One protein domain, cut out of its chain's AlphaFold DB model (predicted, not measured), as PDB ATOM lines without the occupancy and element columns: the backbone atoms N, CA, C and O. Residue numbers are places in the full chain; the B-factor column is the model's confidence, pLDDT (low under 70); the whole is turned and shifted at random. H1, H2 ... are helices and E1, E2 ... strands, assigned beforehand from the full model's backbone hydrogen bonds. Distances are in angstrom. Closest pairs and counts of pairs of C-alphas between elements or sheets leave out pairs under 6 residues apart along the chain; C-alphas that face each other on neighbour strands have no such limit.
ATOM      1  N   TRP A 716     -46.083  37.904 -60.557       75.81
ATOM      2  CA  TRP A 716     -46.215  36.812 -59.618       75.81
ATOM      3  C   TRP A 716     -47.356  35.888 -60.030       75.81
ATOM      4  O   TRP A 716     -48.537  36.209 -59.933       75.81
ATOM      5  N   LEU A 717     -46.993  34.689 -60.467       65.31
ATOM      6  CA  LEU A 717     -47.916  33.583 -60.649       65.31
ATOM      7  C   LEU A 717     -48.126  32.913 -59.288       65.31
ATOM      8  O   LEU A 717     -47.379  32.027 -58.865       65.31
ATOM      9  N   VAL A 718     -49.142  33.374 -58.569       65.69
ATOM     10  CA  VAL A 718     -49.581  32.782 -57.302       65.69
ATOM     11  C   VAL A 718     -50.777  31.862 -57.542       65.69
ATOM     12  O   VAL A 718     -51.622  32.128 -58.397       65.69
ATOM     13  N   HIS A 719     -50.892  30.771 -56.783       52.72
ATOM     14  CA  HIS A 719     -52.097  29.940 -56.834       52.72
ATOM     15  C   HIS A 719     -53.335  30.771 -56.461       52.72
ATOM     16  O   HIS A 719     -53.495  31.182 -55.308       52.72
ATOM     17  N   ALA A 720     -54.233  30.991 -57.425       40.47
ATOM     18  CA  ALA A 720     -55.514  31.633 -57.172       40.47
ATOM     19  C   ALA A 720     -56.357  30.764 -56.216       40.47
ATOM     20  O   ALA A 720     -56.604  29.589 -56.469       40.47
ATOM     21  N   ASP A 721     -56.808  31.380 -55.123       38.34
ATOM     22  CA  ASP A 721     -57.730  30.852 -54.111       38.34
ATOM     23  C   ASP A 721     -57.223  29.784 -53.119       38.34
ATOM     24  O   ASP A 721     -57.639  28.625 -53.092       38.34
ATOM     25  N   LYS A 732     -48.665  30.872 -35.198       82.44
ATOM     26  CA  LYS A 732     -47.612  31.730 -34.619       82.44
ATOM     27  C   LYS A 732     -46.544  32.151 -35.644       82.44
ATOM     28  O   LYS A 732     -45.702  32.968 -35.321       82.44
ATOM     29  N   VAL A 733     -46.548  31.559 -36.838       87.44
ATOM     30  CA  VAL A 733     -45.656  31.890 -37.952       87.44
ATOM     31  C   VAL A 733     -46.496  31.922 -39.224       87.44
ATOM     32  O   VAL A 733     -47.251  30.977 -39.467       87.44
ATOM     33  N   ALA A 734     -46.393  32.982 -40.017       86.56
ATOM     34  CA  ALA A 734     -47.072  33.121 -41.301       86.56
ATOM     35  C   ALA A 734     -46.160  33.785 -42.336       86.56
ATOM     36  O   ALA A 734     -45.232  34.513 -41.986       86.56
ATOM     37  N   ILE A 735     -46.453  33.524 -43.609       89.00
ATOM     38  CA  ILE A 735     -45.768  34.129 -44.747       89.00
ATOM     39  C   ILE A 735     -46.789  34.900 -45.582       89.00
ATOM     40  O   ILE A 735     -47.867  34.386 -45.890       89.00
ATOM     41  N   GLY A 736     -46.433  36.120 -45.950       87.75
ATOM     42  CA  GLY A 736     -47.079  36.907 -46.979       87.75
ATOM     43  C   GLY A 736     -46.133  37.240 -48.126       87.75
ATOM     44  O   GLY A 736     -44.932  36.990 -48.052       87.75
ATOM     45  N   LEU A 737     -46.699  37.799 -49.186       88.38
ATOM     46  CA  LEU A 737     -45.997  38.233 -50.383       88.38
ATOM     47  C   LEU A 737     -46.461  39.651 -50.734       88.38
ATOM     48  O   LEU A 737     -47.658  39.900 -50.896       88.38
ATOM     49  N   ASP A 738     -45.507  40.572 -50.819       87.94
ATOM     50  CA  ASP A 738     -45.672  41.855 -51.490       87.94
ATOM     51  C   ASP A 738     -45.202  41.679 -52.935       87.94
ATOM     52  O   ASP A 738     -44.003  41.675 -53.226       87.94
ATOM     53  N   GLU A 739     -46.172  41.461 -53.822       83.62
ATOM     54  CA  GLU A 739     -45.941  41.194 -55.241       83.62
ATOM     55  C   GLU A 739     -45.256  42.381 -55.927       83.62
ATOM     56  O   GLU A 739     -44.357  42.171 -56.733       83.62
ATOM     57  N   SER A 740     -45.606  43.616 -55.542       79.81
ATOM     58  CA  SER A 740     -45.065  44.840 -56.151       79.81
ATOM     59  C   SER A 740     -43.569  45.033 -55.892       79.81
ATOM     60  O   SER A 740     -42.847  45.540 -56.745       79.81
ATOM     61  N   ALA A 741     -43.092  44.582 -54.729       83.56
ATOM     62  CA  ALA A 741     -41.697  44.704 -54.316       83.56
ATOM     63  C   ALA A 741     -40.898  43.395 -54.456       83.56
ATOM     64  O   ALA A 741     -39.720  43.371 -54.107       83.56
ATOM     65  N   SER A 742     -41.517  42.300 -54.924       87.44
ATOM     66  CA  SER A 742     -40.936  40.946 -54.892       87.44
ATOM     67  C   SER A 742     -40.358  40.589 -53.518       87.44
ATOM     68  O   SER A 742     -39.217  40.142 -53.381       87.44
ATOM     69  N   ARG A 743     -41.166  40.805 -52.476       91.50
ATOM     70  CA  ARG A 743     -40.743  40.703 -51.077       91.50
ATOM     71  C   ARG A 743     -41.604  39.720 -50.305       91.50
ATOM     72  O   ARG A 743     -42.831  39.800 -50.300       91.50
ATOM     73  N   ILE A 744     -40.954  38.823 -49.576       92.62
ATOM     74  CA  ILE A 744     -41.615  37.885 -48.672       92.62
ATOM     75  C   ILE A 744     -41.753  38.531 -47.298       92.62
ATOM     76  O   ILE A 744     -40.768  38.898 -46.661       92.62
ATOM     77  N   LEU A 745     -42.988  38.635 -46.822       93.06
ATOM     78  CA  LEU A 745     -43.322  39.147 -45.499       93.06
ATOM     79  C   LEU A 745     -43.435  37.980 -44.519       93.06
ATOM     80  O   LEU A 745     -44.153  37.019 -44.763       93.06
ATOM     81  N   CYS A 746     -42.740  38.045 -43.398       93.12
ATOM     82  CA  CYS A 746     -42.621  36.951 -42.443       93.12
ATOM     83  C   CYS A 746     -43.132  37.410 -41.076       93.12
ATOM     84  O   CYS A 746     -42.464  38.179 -40.388       93.12
ATOM     85  N   VAL A 747     -44.319  36.948 -40.678       91.06
ATOM     86  CA  VAL A 747     -44.932  37.301 -39.388       91.06
ATOM     87  C   VAL A 747     -44.645  36.196 -38.379       91.06
ATOM     88  O   VAL A 747     -44.986  35.039 -38.628       91.06
ATOM     89  N   ALA A 748     -44.056  36.533 -37.233       91.00
ATOM     90  CA  ALA A 748     -43.828  35.611 -36.122       91.00
ATOM     91  C   ALA A 748     -44.408  36.164 -34.815       91.00
ATOM     92  O   ALA A 748     -44.275  37.345 -34.523       91.00
ATOM     93  N   ILE A 749     -45.016  35.297 -34.012       87.62
ATOM     94  CA  ILE A 749     -45.686  35.614 -32.749       87.62
ATOM     95  C   ILE A 749     -45.099  34.738 -31.638       87.62
ATOM     96  O   ILE A 749     -45.241  33.514 -31.679       87.62
ATOM     97  N   GLY A 750     -44.546  35.351 -30.593       83.88
ATOM     98  CA  GLY A 750     -44.040  34.680 -29.387       83.88
ATOM     99  C   GLY A 750     -42.525  34.817 -29.206       83.88
ATOM    100  O   GLY A 750     -41.820  35.107 -30.164       83.88
ATOM    101  N   SER A 751     -41.983  34.600 -28.010       80.44
ATOM    102  CA  SER A 751     -40.521  34.522 -27.791       80.44
ATOM    103  C   SER A 751     -39.857  33.437 -28.659       80.44
ATOM    104  O   SER A 751     -40.533  32.473 -28.999       80.44
ATOM    105  N   GLY A 752     -38.584  33.597 -29.061       87.56
ATOM    106  CA  GLY A 752     -37.826  32.632 -29.893       87.56
ATOM    107  C   GLY A 752     -36.886  33.265 -30.936       87.56
ATOM    108  O   GLY A 752     -36.997  34.453 -31.230       87.56
ATOM    109  N   GLU A 753     -35.974  32.500 -31.535       89.69
ATOM    110  CA  GLU A 753     -35.139  32.971 -32.655       89.69
ATOM    111  C   GLU A 753     -35.933  32.937 -33.969       89.69
ATOM    112  O   GLU A 753     -36.620  31.953 -34.264       89.69
ATOM    113  N   ARG A 754     -35.833  34.005 -34.774       92.81
ATOM    114  CA  ARG A 754     -36.411  34.074 -36.122       92.81
ATOM    115  C   ARG A 754     -35.323  33.853 -37.151       92.81
ATOM    116  O   ARG A 754     -34.321  34.560 -37.163       92.81
ATOM    117  N   SER A 755     -35.537  32.897 -38.037       94.38
ATOM    118  CA  SER A 755     -34.596  32.605 -39.114       94.38
ATOM    119  C   SER A 755     -35.344  32.231 -40.383       94.38
ATOM    120  O   SER A 755     -36.399  31.607 -40.333       94.38
ATOM    121  N   LEU A 756     -34.813  32.637 -41.531       95.38
ATOM    122  CA  LEU A 756     -35.322  32.248 -42.839       95.38
ATOM    123  C   LEU A 756     -34.232  31.471 -43.564       95.38
ATOM    124  O   LEU A 756     -33.069  31.852 -43.520       95.38
ATOM    125  N   PHE A 757     -34.601  30.374 -44.212       94.88
ATOM    126  CA  PHE A 757     -33.685  29.535 -44.973       94.88
ATOM    127  C   PHE A 757     -34.202  29.397 -46.395       94.88
ATOM    128  O   PHE A 757     -35.371  29.064 -46.566       94.88
ATOM    129  N   ALA A 758     -33.348  29.587 -47.395       91.69
ATOM    130  CA  ALA A 758     -33.641  29.290 -48.793       91.69
ATOM    131  C   ALA A 758     -32.780  28.097 -49.225       91.69
ATOM    132  O   ALA A 758     -31.561  28.143 -49.097       91.69
ATOM    133  N   ASN A 759     -33.413  27.002 -49.661       89.44
ATOM    134  CA  ASN A 759     -32.747  25.735 -50.013       89.44
ATOM    135  C   ASN A 759     -31.791  25.197 -48.928       89.44
ATOM    136  O   ASN A 759     -30.825  24.508 -49.226       89.44
ATOM    137  N   GLY A 760     -32.082  25.482 -47.655       86.62
ATOM    138  CA  GLY A 760     -31.256  25.066 -46.515       86.62
ATOM    139  C   GLY A 760     -30.215  26.099 -46.067       86.62
ATOM    140  O   GLY A 760     -29.739  26.001 -44.941       86.62
ATOM    141  N   THR A 761     -29.937  27.135 -46.863       90.88
ATOM    142  CA  THR A 761     -28.988  28.206 -46.518       90.88
ATOM    143  C   THR A 761     -29.689  29.333 -45.763       90.88
ATOM    144  O   THR A 761     -30.684  29.875 -46.260       90.88
ATOM    145  N   LYS A 762     -29.184  29.710 -44.576       92.75
ATOM    146  CA  LYS A 762     -29.731  30.819 -43.768       92.75
ATOM    147  C   LYS A 762     -29.625  32.126 -44.558       92.75
ATOM    148  O   LYS A 762     -28.559  32.458 -45.062       92.75
ATOM    149  N   GLN A 763     -30.735  32.840 -44.671       94.50
ATOM    150  CA  GLN A 763     -30.843  34.119 -45.360       94.50
ATOM    151  C   GLN A 763     -30.978  35.252 -44.346       94.50
ATOM    152  O   GLN A 763     -31.534  35.069 -43.256       94.50
ATOM    153  N   GLN A 764     -30.511  36.437 -44.727       92.19
ATOM    154  CA  GLN A 764     -30.732  37.649 -43.953       92.19
ATOM    155  C   GLN A 764     -32.175  38.131 -44.137       92.19
ATOM    156  O   GLN A 764     -32.684  38.169 -45.254       92.19
ATOM    157  N   ILE A 765     -32.837  38.495 -43.039       94.44
ATOM    158  CA  ILE A 765     -34.181  39.082 -43.052       94.44
ATOM    159  C   ILE A 765     -34.166  40.410 -42.307       94.44
ATOM    160  O   ILE A 765     -33.575  40.521 -41.233       94.44
ATOM    161  N   SER A 766     -34.844  41.407 -42.860       93.56
ATOM    162  CA  SER A 766     -34.943  42.745 -42.280       93.56
ATOM    163  C   SER A 766     -36.151  42.813 -41.356       93.56
ATOM    164  O   SER A 766     -37.242  42.402 -41.740       93.56
ATOM    165  N   LEU A 767     -35.996  43.316 -40.133       92.75
ATOM    166  CA  LEU A 767     -37.141  43.589 -39.262       92.75
ATOM    167  C   LEU A 767     -37.864  44.847 -39.771       92.75
ATOM    168  O   LEU A 767     -37.266  45.915 -39.810       92.75
ATOM    169  N   ILE A 768     -39.134  44.716 -40.162       91.88
ATOM    170  CA  ILE A 768     -39.970  45.847 -40.594       91.88
ATOM    171  C   ILE A 768     -40.610  46.517 -39.379       91.88
ATOM    172  O   ILE A 768     -40.608  47.738 -39.268       91.88
ATOM    173  N   ASN A 769     -41.213  45.722 -38.492       88.81
ATOM    174  CA  ASN A 769     -41.929  46.238 -37.329       88.81
ATOM    175  C   ASN A 769     -42.002  45.189 -36.207       88.81
ATOM    176  O   ASN A 769     -41.969  43.980 -36.464       88.81
ATOM    177  N   GLN A 770     -42.124  45.648 -34.962       89.38
ATOM    178  CA  GLN A 770     -42.245  44.806 -33.776       89.38
ATOM    179  C   GLN A 770     -43.230  45.407 -32.767       89.38
ATOM    180  O   GLN A 770     -43.199  46.596 -32.468       89.38
ATOM    181  N   THR A 771     -44.105  44.572 -32.205       84.75
ATOM    182  CA  THR A 771     -45.019  44.950 -31.118       84.75
ATOM    183  C   THR A 771     -45.117  43.793 -30.126       84.75
ATOM    184  O   THR A 771     -45.596  42.706 -30.461       84.75
ATOM    185  N   GLY A 772     -44.611  44.002 -28.907       84.25
ATOM    186  CA  GLY A 772     -44.454  42.933 -27.917       84.25
ATOM    187  C   GLY A 772     -43.596  41.781 -28.459       84.25
ATOM    188  O   GLY A 772     -42.499  41.995 -28.976       84.25
ATOM    189  N   GLU A 773     -44.118  40.555 -28.382       83.38
ATOM    190  CA  GLU A 773     -43.475  39.355 -28.940       83.38
ATOM    191  C   GLU A 773     -43.830  39.082 -30.417       83.38
ATOM    192  O   GLU A 773     -43.499  38.016 -30.947       83.38
ATOM    193  N   THR A 774     -44.532  40.001 -31.089       88.69
ATOM    194  CA  THR A 774     -44.905  39.864 -32.504       88.69
ATOM    195  C   THR A 774     -43.946  40.656 -33.376       88.69
ATOM    196  O   THR A 774     -43.741  41.846 -33.148       88.69
ATOM    197  N   THR A 775     -43.375  40.012 -34.389       91.75
ATOM    198  CA  THR A 775     -42.452  40.627 -35.345       91.75
ATOM    199  C   THR A 775     -42.950  40.436 -36.771       91.75
ATOM    200  O   THR A 775     -43.501  39.388 -37.120       91.75
ATOM    201  N   LEU A 776     -42.749  41.455 -37.600       93.38
ATOM    202  CA  LEU A 776     -42.915  41.406 -39.047       93.38
ATOM    203  C   LEU A 776     -41.542  41.623 -39.676       93.38
ATOM    204  O   LEU A 776     -40.942  42.682 -39.508       93.38
ATOM    205  N   HIS A 777     -41.053  40.623 -40.398       95.62
ATOM    206  CA  HIS A 777     -39.801  40.687 -41.140       95.62
ATOM    207  C   HIS A 777     -40.058  40.718 -42.649       95.62
ATOM    208  O   HIS A 777     -41.105  40.270 -43.115       95.62
ATOM    209  N   ALA A 778     -39.083  41.203 -43.407       95.00
ATOM    210  CA  ALA A 778     -39.025  41.157 -44.859       95.00
ATOM    211  C   ALA A 778     -37.825  40.331 -45.316       95.00
ATOM    212  O   ALA A 778     -36.736  40.431 -44.753       95.00
ATOM    213  N   PHE A 779     -38.026  39.569 -46.382       95.31
ATOM    214  CA  PHE A 779     -36.968  38.995 -47.194       95.31
ATOM    215  C   PHE A 779     -37.181  39.456 -48.633       95.31
ATOM    216  O   PHE A 779     -38.167  39.072 -49.267       95.31
ATOM    217  N   ASP A 780     -36.289  40.313 -49.117       92.56
ATOM    218  CA  ASP A 780     -36.273  40.738 -50.514       92.56
ATOM    219  C   ASP A 780     -35.714  39.612 -51.370       92.56
ATOM    220  O   ASP A 780     -34.659  39.058 -51.062       92.56
ATOM    221  N   ILE A 781     -36.428  39.253 -52.434       89.25
ATOM    222  CA  ILE A 781     -35.956  38.208 -53.334       89.25
ATOM    223  C   ILE A 781     -34.788  38.765 -54.157       89.25
ATOM    224  O   ILE A 781     -34.967  39.774 -54.848       89.25
ATOM    225  N   PRO A 782     -33.601  38.132 -54.106       88.38
ATOM    226  CA  PRO A 782     -32.438  38.599 -54.845       88.38
ATOM    227  C   PRO A 782     -32.694  38.651 -56.356       88.38
ATOM    228  O   PRO A 782     -33.252  37.728 -56.958       88.38
ATOM    229  N   LYS A 783     -32.289  39.760 -56.986       80.75
ATOM    230  CA  LYS A 783     -32.500  39.990 -58.426       80.75
ATOM    231  C   LYS A 783     -31.665  39.044 -59.294       80.75
ATOM    232  O   LYS A 783     -32.080  38.716 -60.405       80.75
ATOM    233  N   ASP A 784     -30.531  38.596 -58.775       83.38
ATOM    234  CA  ASP A 784     -29.517  37.742 -59.393       83.38
ATOM    235  C   ASP A 784     -29.818  36.236 -59.315       83.38
ATOM    236  O   ASP A 784     -29.051  35.442 -59.850       83.38
ATOM    237  N   TRP A 785     -30.945  35.818 -58.719       87.31
ATOM    238  CA  TRP A 785     -31.389  34.420 -58.804       87.31
ATOM    239  C   TRP A 785     -31.438  33.951 -60.270       87.31
ATOM    240  O   TRP A 785     -32.011  34.674 -61.093       87.31
ATOM    241  N   PRO A 786     -30.868  32.789 -60.634       83.25
ATOM    242  CA  PRO A 786     -30.921  32.292 -62.002       83.25
ATOM    243  C   PRO A 786     -32.355  31.996 -62.451       83.25
ATOM    244  O   PRO A 786     -33.235  31.666 -61.651       83.25
ATOM    245  N   GLU A 787     -32.611  32.140 -63.747       82.31
ATOM    246  CA  GLU A 787     -33.885  31.741 -64.347       82.31
ATOM    247  C   GLU A 787     -33.995  30.208 -64.390       82.31
ATOM    248  O   GLU A 787     -33.014  29.509 -64.614       82.31
ATOM    249  N   GLY A 788     -35.193  29.673 -64.153       70.00
ATOM    250  CA  GLY A 788     -35.465  28.234 -64.048       70.00
ATOM    251  C   GLY A 788     -35.265  27.646 -62.645       70.00
ATOM    252  O   GLY A 788     -35.846  26.598 -62.334       70.00
ATOM    253  N   ASP A 789     -34.526  28.336 -61.773       79.19
ATOM    254  CA  ASP A 789     -34.183  27.831 -60.446       79.19
ATOM    255  C   ASP A 789     -35.334  27.904 -59.440       79.19
ATOM    256  O   ASP A 789     -36.246  28.740 -59.489       79.19
ATOM    257  N   ARG A 790     -35.278  26.968 -58.485       84.69
ATOM    258  CA  ARG A 790     -36.304  26.746 -57.464       84.69
ATOM    259  C   ARG A 790     -35.729  27.007 -56.080       84.69
ATOM    260  O   ARG A 790     -34.795  26.333 -55.654       84.69
ATOM    261  N   TYR A 791     -36.372  27.891 -55.330       90.81
ATOM    262  CA  TYR A 791     -35.981  28.279 -53.980       90.81
ATOM    263  C   TYR A 791     -37.048  27.861 -52.971       90.81
ATOM    264  O   TYR A 791     -38.149  28.405 -52.903       90.81
ATOM    265  N   ASN A 792     -36.718  26.850 -52.177       90.75
ATOM    266  CA  ASN A 792     -37.517  26.350 -51.068       90.75
ATOM    267  C   ASN A 792     -37.245  27.206 -49.830       90.75
ATOM    268  O   ASN A 792     -36.243  27.002 -49.144       90.75
ATOM    269  N   ILE A 793     -38.136  28.147 -49.543       93.56
ATOM    270  CA  ILE A 793     -37.977  29.117 -48.466       93.56
ATOM    271  C   ILE A 793     -38.765  28.663 -47.237       93.56
ATOM    272  O   ILE A 793     -39.962  28.371 -47.304       93.56
ATOM    273  N   LYS A 794     -38.091  28.589 -46.092       92.69
ATOM    274  CA  LYS A 794     -38.674  28.230 -44.798       92.69
ATOM    275  C   LYS A 794     -38.411  29.340 -43.798       92.69
ATOM    276  O   LYS A 794     -37.259  29.634 -43.505       92.69
ATOM    277  N   PHE A 795     -39.472  29.916 -43.247       94.25
ATOM    278  CA  PHE A 795     -39.385  30.865 -42.142       94.25
ATOM    279  C   PHE A 795     -39.665  30.146 -40.823       94.25
ATOM    280  O   PHE A 795     -40.672  29.446 -40.704       94.25
ATOM    281  N   HIS A 796     -38.758  30.271 -39.860       92.69
ATOM    282  CA  HIS A 796     -38.746  29.568 -38.584       92.69
ATOM    283  C   HIS A 796     -38.925  30.543 -37.417       92.69
ATOM    284  O   HIS A 796     -38.343  31.626 -37.399       92.69
ATOM    285  N   LEU A 797     -39.671  30.094 -36.409       92.00
ATOM    286  CA  LEU A 797     -39.646  30.599 -35.041       92.00
ATOM    287  C   LEU A 797     -39.217  29.443 -34.133       92.00
ATOM    288  O   LEU A 797     -39.988  28.495 -33.938       92.00
ATOM    289  N   ALA A 798     -37.983  29.496 -33.640       88.38
ATOM    290  CA  ALA A 798     -37.381  28.460 -32.809       88.38
ATOM    291  C   ALA A 798     -37.375  28.872 -31.332       88.38
ATOM    292  O   ALA A 798     -36.781  29.882 -30.958       88.38
ATOM    293  N   ASN A 799     -38.015  28.068 -30.484       86.12
ATOM    294  CA  ASN A 799     -38.004  28.221 -29.028       86.12
ATOM    295  C   ASN A 799     -37.264  27.028 -28.415       86.12
ATOM    296  O   ASN A 799     -37.122  26.006 -29.085       86.12
ATOM    297  N   LYS A 800     -36.881  27.110 -27.131       74.12
ATOM    298  CA  LYS A 800     -36.172  26.024 -26.419       74.12
ATOM    299  C   LYS A 800     -36.833  24.639 -26.571       74.12
ATOM    300  O   LYS A 800     -36.115  23.656 -26.688       74.12
ATOM    301  N   ASP A 801     -38.167  24.578 -26.671       72.69
ATOM    302  CA  ASP A 801     -38.916  23.309 -26.694       72.69
ATOM    303  C   ASP A 801     -39.518  22.932 -28.064       72.69
ATOM    304  O   ASP A 801     -39.993  21.812 -28.251       72.69
ATOM    305  N   ARG A 802     -39.601  23.867 -29.030       82.06
ATOM    306  CA  ARG A 802     -40.282  23.621 -30.317       82.06
ATOM    307  C   ARG A 802     -39.928  24.653 -31.386       82.06
ATOM    308  O   ARG A 802     -40.032  25.853 -31.146       82.06
ATOM    309  N   THR A 803     -39.694  24.181 -32.610       86.56
ATOM    310  CA  THR A 803     -39.602  25.029 -33.810       86.56
ATOM    311  C   THR A 803     -40.921  25.019 -34.573       86.56
ATOM    312  O   THR A 803     -41.489  23.964 -34.866       86.56
ATOM    313  N   ARG A 804     -41.437  26.205 -34.894       87.56
ATOM    314  CA  ARG A 804     -42.582  26.389 -35.793       87.56
ATOM    315  C   ARG A 804     -42.069  26.945 -37.105       87.56
ATOM    316  O   ARG A 804     -41.281  27.882 -37.090       87.56
ATOM    317  N   SER A 805     -42.527  26.400 -38.223       88.81
ATOM    318  CA  SER A 805     -42.084  26.848 -39.536       88.81
ATOM    319  C   SER A 805     -43.238  27.023 -40.505       88.81
ATOM    320  O   SER A 805     -44.274  26.363 -40.401       88.81
ATOM    321  N   GLN A 806     -43.041  27.935 -41.447       86.38
ATOM    322  CA  GLN A 806     -43.907  28.117 -42.596       86.38
ATOM    323  C   GLN A 806     -43.053  28.055 -43.860       86.38
ATOM    324  O   GLN A 806     -41.937  28.569 -43.900       86.38
ATOM    325  N   PHE A 807     -43.577  27.379 -44.874       87.94
ATOM    326  CA  PHE A 807     -42.880  27.102 -46.123       87.94
ATOM    327  C   PHE A 807     -43.511  27.865 -47.286       87.94
ATOM    328  O   PHE A 807     -44.740  27.950 -47.367       87.94
ATOM    329  N   ILE A 808     -42.682  28.362 -48.198       88.00
ATOM    330  CA  ILE A 808     -43.056  28.889 -49.509       88.00
ATOM    331  C   ILE A 808     -41.969  28.499 -50.515       88.00
ATOM    332  O   ILE A 808     -40.780  28.594 -50.231       88.00
ATOM    333  N   ARG A 809     -42.360  28.026 -51.692       89.25
ATOM    334  CA  ARG A 809     -41.460  27.783 -52.815       89.25
ATOM    335  C   ARG A 809     -41.585  28.941 -53.787       89.25
ATOM    336  O   ARG A 809     -42.697  29.233 -54.215       89.25
ATOM    337  N   VAL A 810     -40.463  29.540 -54.153       89.06
ATOM    338  CA  VAL A 810     -40.378  30.546 -55.211       89.06
ATOM    339  C   VAL A 810     -39.622  29.946 -56.392       89.06
ATOM    340  O   VAL A 810     -38.594  29.306 -56.196       89.06
ATOM    341  N   ILE A 811     -40.139  30.107 -57.606       83.44
ATOM    342  CA  ILE A 811     -39.474  29.690 -58.850       83.44
ATOM    343  C   ILE A 811     -39.333  30.930 -59.723       83.44
ATOM    344  O   ILE A 811     -40.342  31.587 -59.979       83.44
ATOM    345  N   LYS A 812     -38.121  31.257 -60.176       82.31
ATOM    346  CA  LYS A 812     -37.919  32.358 -61.125       82.31
ATOM    347  C   LYS A 812     -38.074  31.804 -62.537       82.31
ATOM    348  O   LYS A 812     -37.315  30.934 -62.934       82.31
ATOM    349  N   LEU A 813     -39.087  32.245 -63.275       71.00
ATOM    350  CA  LEU A 813     -39.356  31.744 -64.628       71.00
ATOM    351  C   LEU A 813     -38.579  32.506 -65.700       71.00
ATOM    352  O   LEU A 813     -38.156  31.900 -66.676       71.00
ATOM    353  N   SER A 814     -38.427  33.816 -65.516       76.38
ATOM    354  CA  SER A 814     -37.652  34.712 -66.377       76.38
ATOM    355  C   SER A 814     -37.353  36.015 -65.623       76.38
ATOM    356  O   SER A 814     -37.750  36.173 -64.460       76.38
ATOM    357  N   ARG A 815     -36.693  36.983 -66.271       73.94
ATOM    358  CA  ARG A 815     -36.527  38.356 -65.771       73.94
ATOM    359  C   ARG A 815     -37.864  38.899 -65.253       73.94
ATOM    360  O   ARG A 815     -38.833  38.993 -65.998       73.94
ATOM    361  N   ASN A 816     -37.907  39.220 -63.958       74.25
ATOM    362  CA  ASN A 816     -39.079  39.749 -63.254       74.25
ATOM    363  C   ASN A 816     -40.347  38.867 -63.309       74.25
ATOM    364  O   ASN A 816     -41.440  39.376 -63.092       74.25
ATOM    365  N   VAL A 817     -40.252  37.558 -63.571       78.62
ATOM    366  CA  VAL A 817     -41.410  36.646 -63.525       78.62
ATOM    367  C   VAL A 817     -41.147  35.527 -62.530       78.62
ATOM    368  O   VAL A 817     -40.194  34.760 -62.671       78.62
ATOM    369  N   PHE A 818     -42.021  35.404 -61.537       79.88
ATOM    370  CA  PHE A 818     -41.875  34.478 -60.424       79.88
ATOM    371  C   PHE A 818     -43.151  33.665 -60.205       79.88
ATOM    372  O   PHE A 818     -44.261  34.132 -60.438       79.88
ATOM    373  N   VAL A 819     -43.001  32.443 -59.703       78.94
ATOM    374  CA  VAL A 819     -44.100  31.595 -59.229       78.94
ATOM    375  C   VAL A 819     -43.941  31.403 -57.729       78.94
ATOM    376  O   VAL A 819     -42.855  31.029 -57.287       78.94
ATOM    377  N   ALA A 820     -45.013  31.581 -56.955       78.38
ATOM    378  CA  ALA A 820     -45.025  31.250 -55.529       78.38
ATOM    379  C   ALA A 820     -45.997  30.104 -55.220       78.38
ATOM    380  O   ALA A 820     -47.202  30.198 -55.462       78.38
ATOM    381  N   VAL A 821     -45.482  29.031 -54.618       74.06
ATOM    382  CA  VAL A 821     -46.250  27.835 -54.248       74.06
ATOM    383  C   VAL A 821     -46.096  27.556 -52.758       74.06
ATOM    384  O   VAL A 821     -44.986  27.426 -52.251       74.06
ATOM    385  N   SER A 822     -47.201  27.408 -52.028       74.75
ATOM    386  CA  SER A 822     -47.174  27.002 -50.619       74.75
ATOM    387  C   SER A 822     -48.298  26.023 -50.300       74.75
ATOM    388  O   SER A 822     -49.405  26.119 -50.827       74.75
ATOM    389  N   GLY A 823     -48.021  25.088 -49.386       60.81
ATOM    390  CA  GLY A 823     -49.043  24.230 -48.789       60.81
ATOM    391  C   GLY A 823     -49.972  24.974 -47.818       60.81
ATOM    392  O   GLY A 823     -51.073  24.486 -47.549       60.81
ATOM    393  N   SER A 824     -49.569  26.152 -47.322       66.94
ATOM    394  CA  SER A 824     -50.393  27.041 -46.484       66.94
ATOM    395  C   SER A 824     -50.813  28.297 -47.255       66.94
ATOM    396  O   SER A 824     -50.406  28.518 -48.389       66.94
ATOM    397  N   VAL A 825     -51.666  29.121 -46.644       68.06
ATOM    398  CA  VAL A 825     -52.088  30.401 -47.233       68.06
ATOM    399  C   VAL A 825     -50.896  31.359 -47.294       68.06
ATOM    400  O   VAL A 825     -50.252  31.581 -46.271       68.06
ATOM    401  N   ILE A 826     -50.646  31.932 -48.474       77.56
ATOM    402  CA  ILE A 826     -49.749  33.076 -48.657       77.56
ATOM    403  C   ILE A 826     -50.601  34.331 -48.455       77.56
ATOM    404  O   ILE A 826     -51.596  34.527 -49.154       77.56
ATOM    405  N   LEU A 827     -50.275  35.131 -47.446       81.88
ATOM    406  CA  LEU A 827     -50.986  36.380 -47.176       81.88
ATOM    407  C   LEU A 827     -50.609  37.430 -48.232       81.88
ATOM    408  O   LEU A 827     -49.447  37.530 -48.605       81.88
ATOM    409  N   ASN A 828     -51.555  38.250 -48.688       80.69
ATOM    410  CA  ASN A 828     -51.172  39.474 -49.398       80.69
ATOM    411  C   ASN A 828     -50.604  40.501 -48.401       80.69
ATOM    412  O   ASN A 828     -50.772  40.339 -47.185       80.69
ATOM    413  N   ARG A 829     -49.960  41.559 -48.912       81.75
ATOM    414  CA  ARG A 829     -49.374  42.639 -48.103       81.75
ATOM    415  C   ARG A 829     -50.310  43.124 -46.988       81.75
ATOM    416  O   ARG A 829     -49.991  42.963 -45.811       81.75
ATOM    417  N   ASP A 830     -51.514  43.572 -47.344       78.25
ATOM    418  CA  ASP A 830     -52.498  44.085 -46.383       78.25
ATOM    419  C   ASP A 830     -52.906  43.054 -45.319       78.25
ATOM    420  O   ASP A 830     -53.276  43.404 -44.198       78.25
ATOM    421  N   ALA A 831     -52.958  41.764 -45.658       77.75
ATOM    422  CA  ALA A 831     -53.316  40.711 -44.711       77.75
ATOM    423  C   ALA A 831     -52.164  40.376 -43.753       77.75
ATOM    424  O   ALA A 831     -52.431  40.116 -42.579       77.75
ATOM    425  N   ALA A 832     -50.915  40.403 -44.224       81.94
ATOM    426  CA  ALA A 832     -49.735  40.219 -43.380       81.94
ATOM    427  C   ALA A 832     -49.574  41.383 -42.389       81.94
ATOM    428  O   ALA A 832     -49.404  41.155 -41.190       81.94
ATOM    429  N   GLU A 833     -49.735  42.621 -42.863       82.75
ATOM    430  CA  GLU A 833     -49.693  43.825 -42.025       82.75
ATOM    431  C   GLU A 833     -50.841  43.845 -41.000       82.75
ATOM    432  O   GLU A 833     -50.611  44.098 -39.817       82.75
ATOM    433  N   ARG A 834     -52.069  43.475 -41.398       79.12
ATOM    434  CA  ARG A 834     -53.202  43.339 -40.458       79.12
ATOM    435  C   ARG A 834     -52.994  42.242 -39.418       79.12
ATOM    436  O   ARG A 834     -53.416  42.407 -38.274       79.12
ATOM    437  N   MET A 835     -52.387  41.116 -39.798       80.25
ATOM    438  CA  MET A 835     -52.065  40.041 -38.855       80.25
ATOM    439  C   MET A 835     -51.081  40.530 -37.789       80.25
ATOM    440  O   MET A 835     -51.264  40.224 -36.611       80.25
ATOM    441  N   PHE A 836     -50.077  41.306 -38.199       83.50
ATOM    442  CA  PHE A 836     -49.138  41.950 -37.290       83.50
ATOM    443  C   PHE A 836     -49.852  42.954 -36.362       83.50
ATOM    444  O   PHE A 836     -49.734  42.853 -35.143       83.50
ATOM    445  N   SER A 837     -50.663  43.866 -36.913       79.50
ATOM    446  CA  SER A 837     -51.249  44.981 -36.154       79.50
ATOM    447  C   SER A 837     -52.389  44.587 -35.203       79.50
ATOM    448  O   SER A 837     -52.633  45.275 -34.215       79.50
ATOM    449  N   GLN A 838     -53.127  43.506 -35.482       69.00
ATOM    450  CA  GLN A 838     -54.296  43.097 -34.681       69.00
ATOM    451  C   GLN A 838     -53.973  42.052 -33.601       69.00
ATOM    452  O   GLN A 838     -54.871  41.634 -32.861       69.00
ATOM    453  N   HIS A 839     -52.710  41.633 -33.478       64.50
ATOM    454  CA  HIS A 839     -52.309  40.514 -32.630       64.50
ATOM    455  C   HIS A 839     -52.715  40.665 -31.146       64.50
ATOM    456  O   HIS A 839     -53.320  39.750 -30.579       64.50
ATOM    457  N   ASP A 840     -52.479  41.826 -30.528       54.09
ATOM    458  CA  ASP A 840     -52.757  42.049 -29.096       54.09
ATOM    459  C   ASP A 840     -54.249  41.994 -28.736       54.09
ATOM    460  O   ASP A 840     -54.620  41.614 -27.623       54.09
ATOM    461  N   THR A 841     -55.130  42.302 -29.689       53.25
ATOM    462  CA  THR A 841     -56.588  42.193 -29.502       53.25
ATOM    463  C   THR A 841     -57.121  40.773 -29.697       53.25
ATOM    464  O   THR A 841     -58.214  40.454 -29.230       53.25
TER     465      THR A 841
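Overview. This is residues 716 to 721 and 732 to 841 of the 1020 residues of a protein of Pseudovibrio sp. WM33 (UniProt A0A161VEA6). Two strongly twisted sheets stand partly face to face as a sandwich, their strands running nearly the same line, and the helix H1 covers the face of the smaller sheet turned away from the larger one. E1, E10 and the far end of the long strand E9 reach beyond the smaller sheet at one end. The printed part has 116 residues, with ten named strands, E1 to E10, followed by one named helix, and its class is mostly strand. The larger sheet runs E1, E10, E9, E8, E4, E5 and is mixed; the smaller runs E2, E3, E7, E6 and is antiparallel. The whole is compact, with a radius of gyration of the C-alphas of 13.8 A and spans of 40 by 28 by 23 A.

Along the chain. Begin in the larger sheet with E9, residues 802 to 814: find C-alpha 802 at (-40.282, 23.621, -30.317) and go 37.8 A to C-alpha 814 at (-37.652, 34.712, -66.377). Beside it look for E8, residues 790 to 799, 28.5 A long, and E10, residues 817 to 821. This sheet also holds E1, residues 716 to 718, E4, residues 753 to 758, and E5, residues 761 to 763. In the smaller sheet find E2, residues 733 to 738, E3, residues 743 to 749, E6, residues 766 to 771, and E7, residues 774 to 780, which is 20.0 A long. H1, residues 829 to 837, runs 12.3 A to C-alpha 837 at (-51.249, 44.981, -36.154).

Arrangement. E8, E9 and E10 form a meander, each strand the antiparallel neighbour of the one before; look at N 795 and O 806, 2.9 A apart, and N 819 and O 811, 2.8 A. E1 is parallel to E10, with N 717 and O 818 at 2.8 A. E4 is antiparallel to E8, with N 757 and O 794 at 2.8 A. Between the sheets, the closest C-alphas of E2 and E9, Ala 734 and Gln 806, are 6.1 A apart. The hairpin of E2 and E3 has N 736 and O 745 at 2.7 A. H1 is on the smaller sheet at a height of 7.7 A, over E3 and E7, and runs along the strands, at 21 degrees to E3 on the local plane. Every O i to N i+4 pair in H1 is within hydrogen-bond range.

Size, cuts and confidence. The two C-alphas farthest apart, Glu 787 and Thr 841, are 42.9 A apart. Residues 722 to 731 are not printed, and C-alphas 721 and 732 stand 22.0 A apart across this cut. Of the links that are printed whole, none is long. The pLDDT is under 70 at residues 717 to 721, 823 to 825 and 838 to 841.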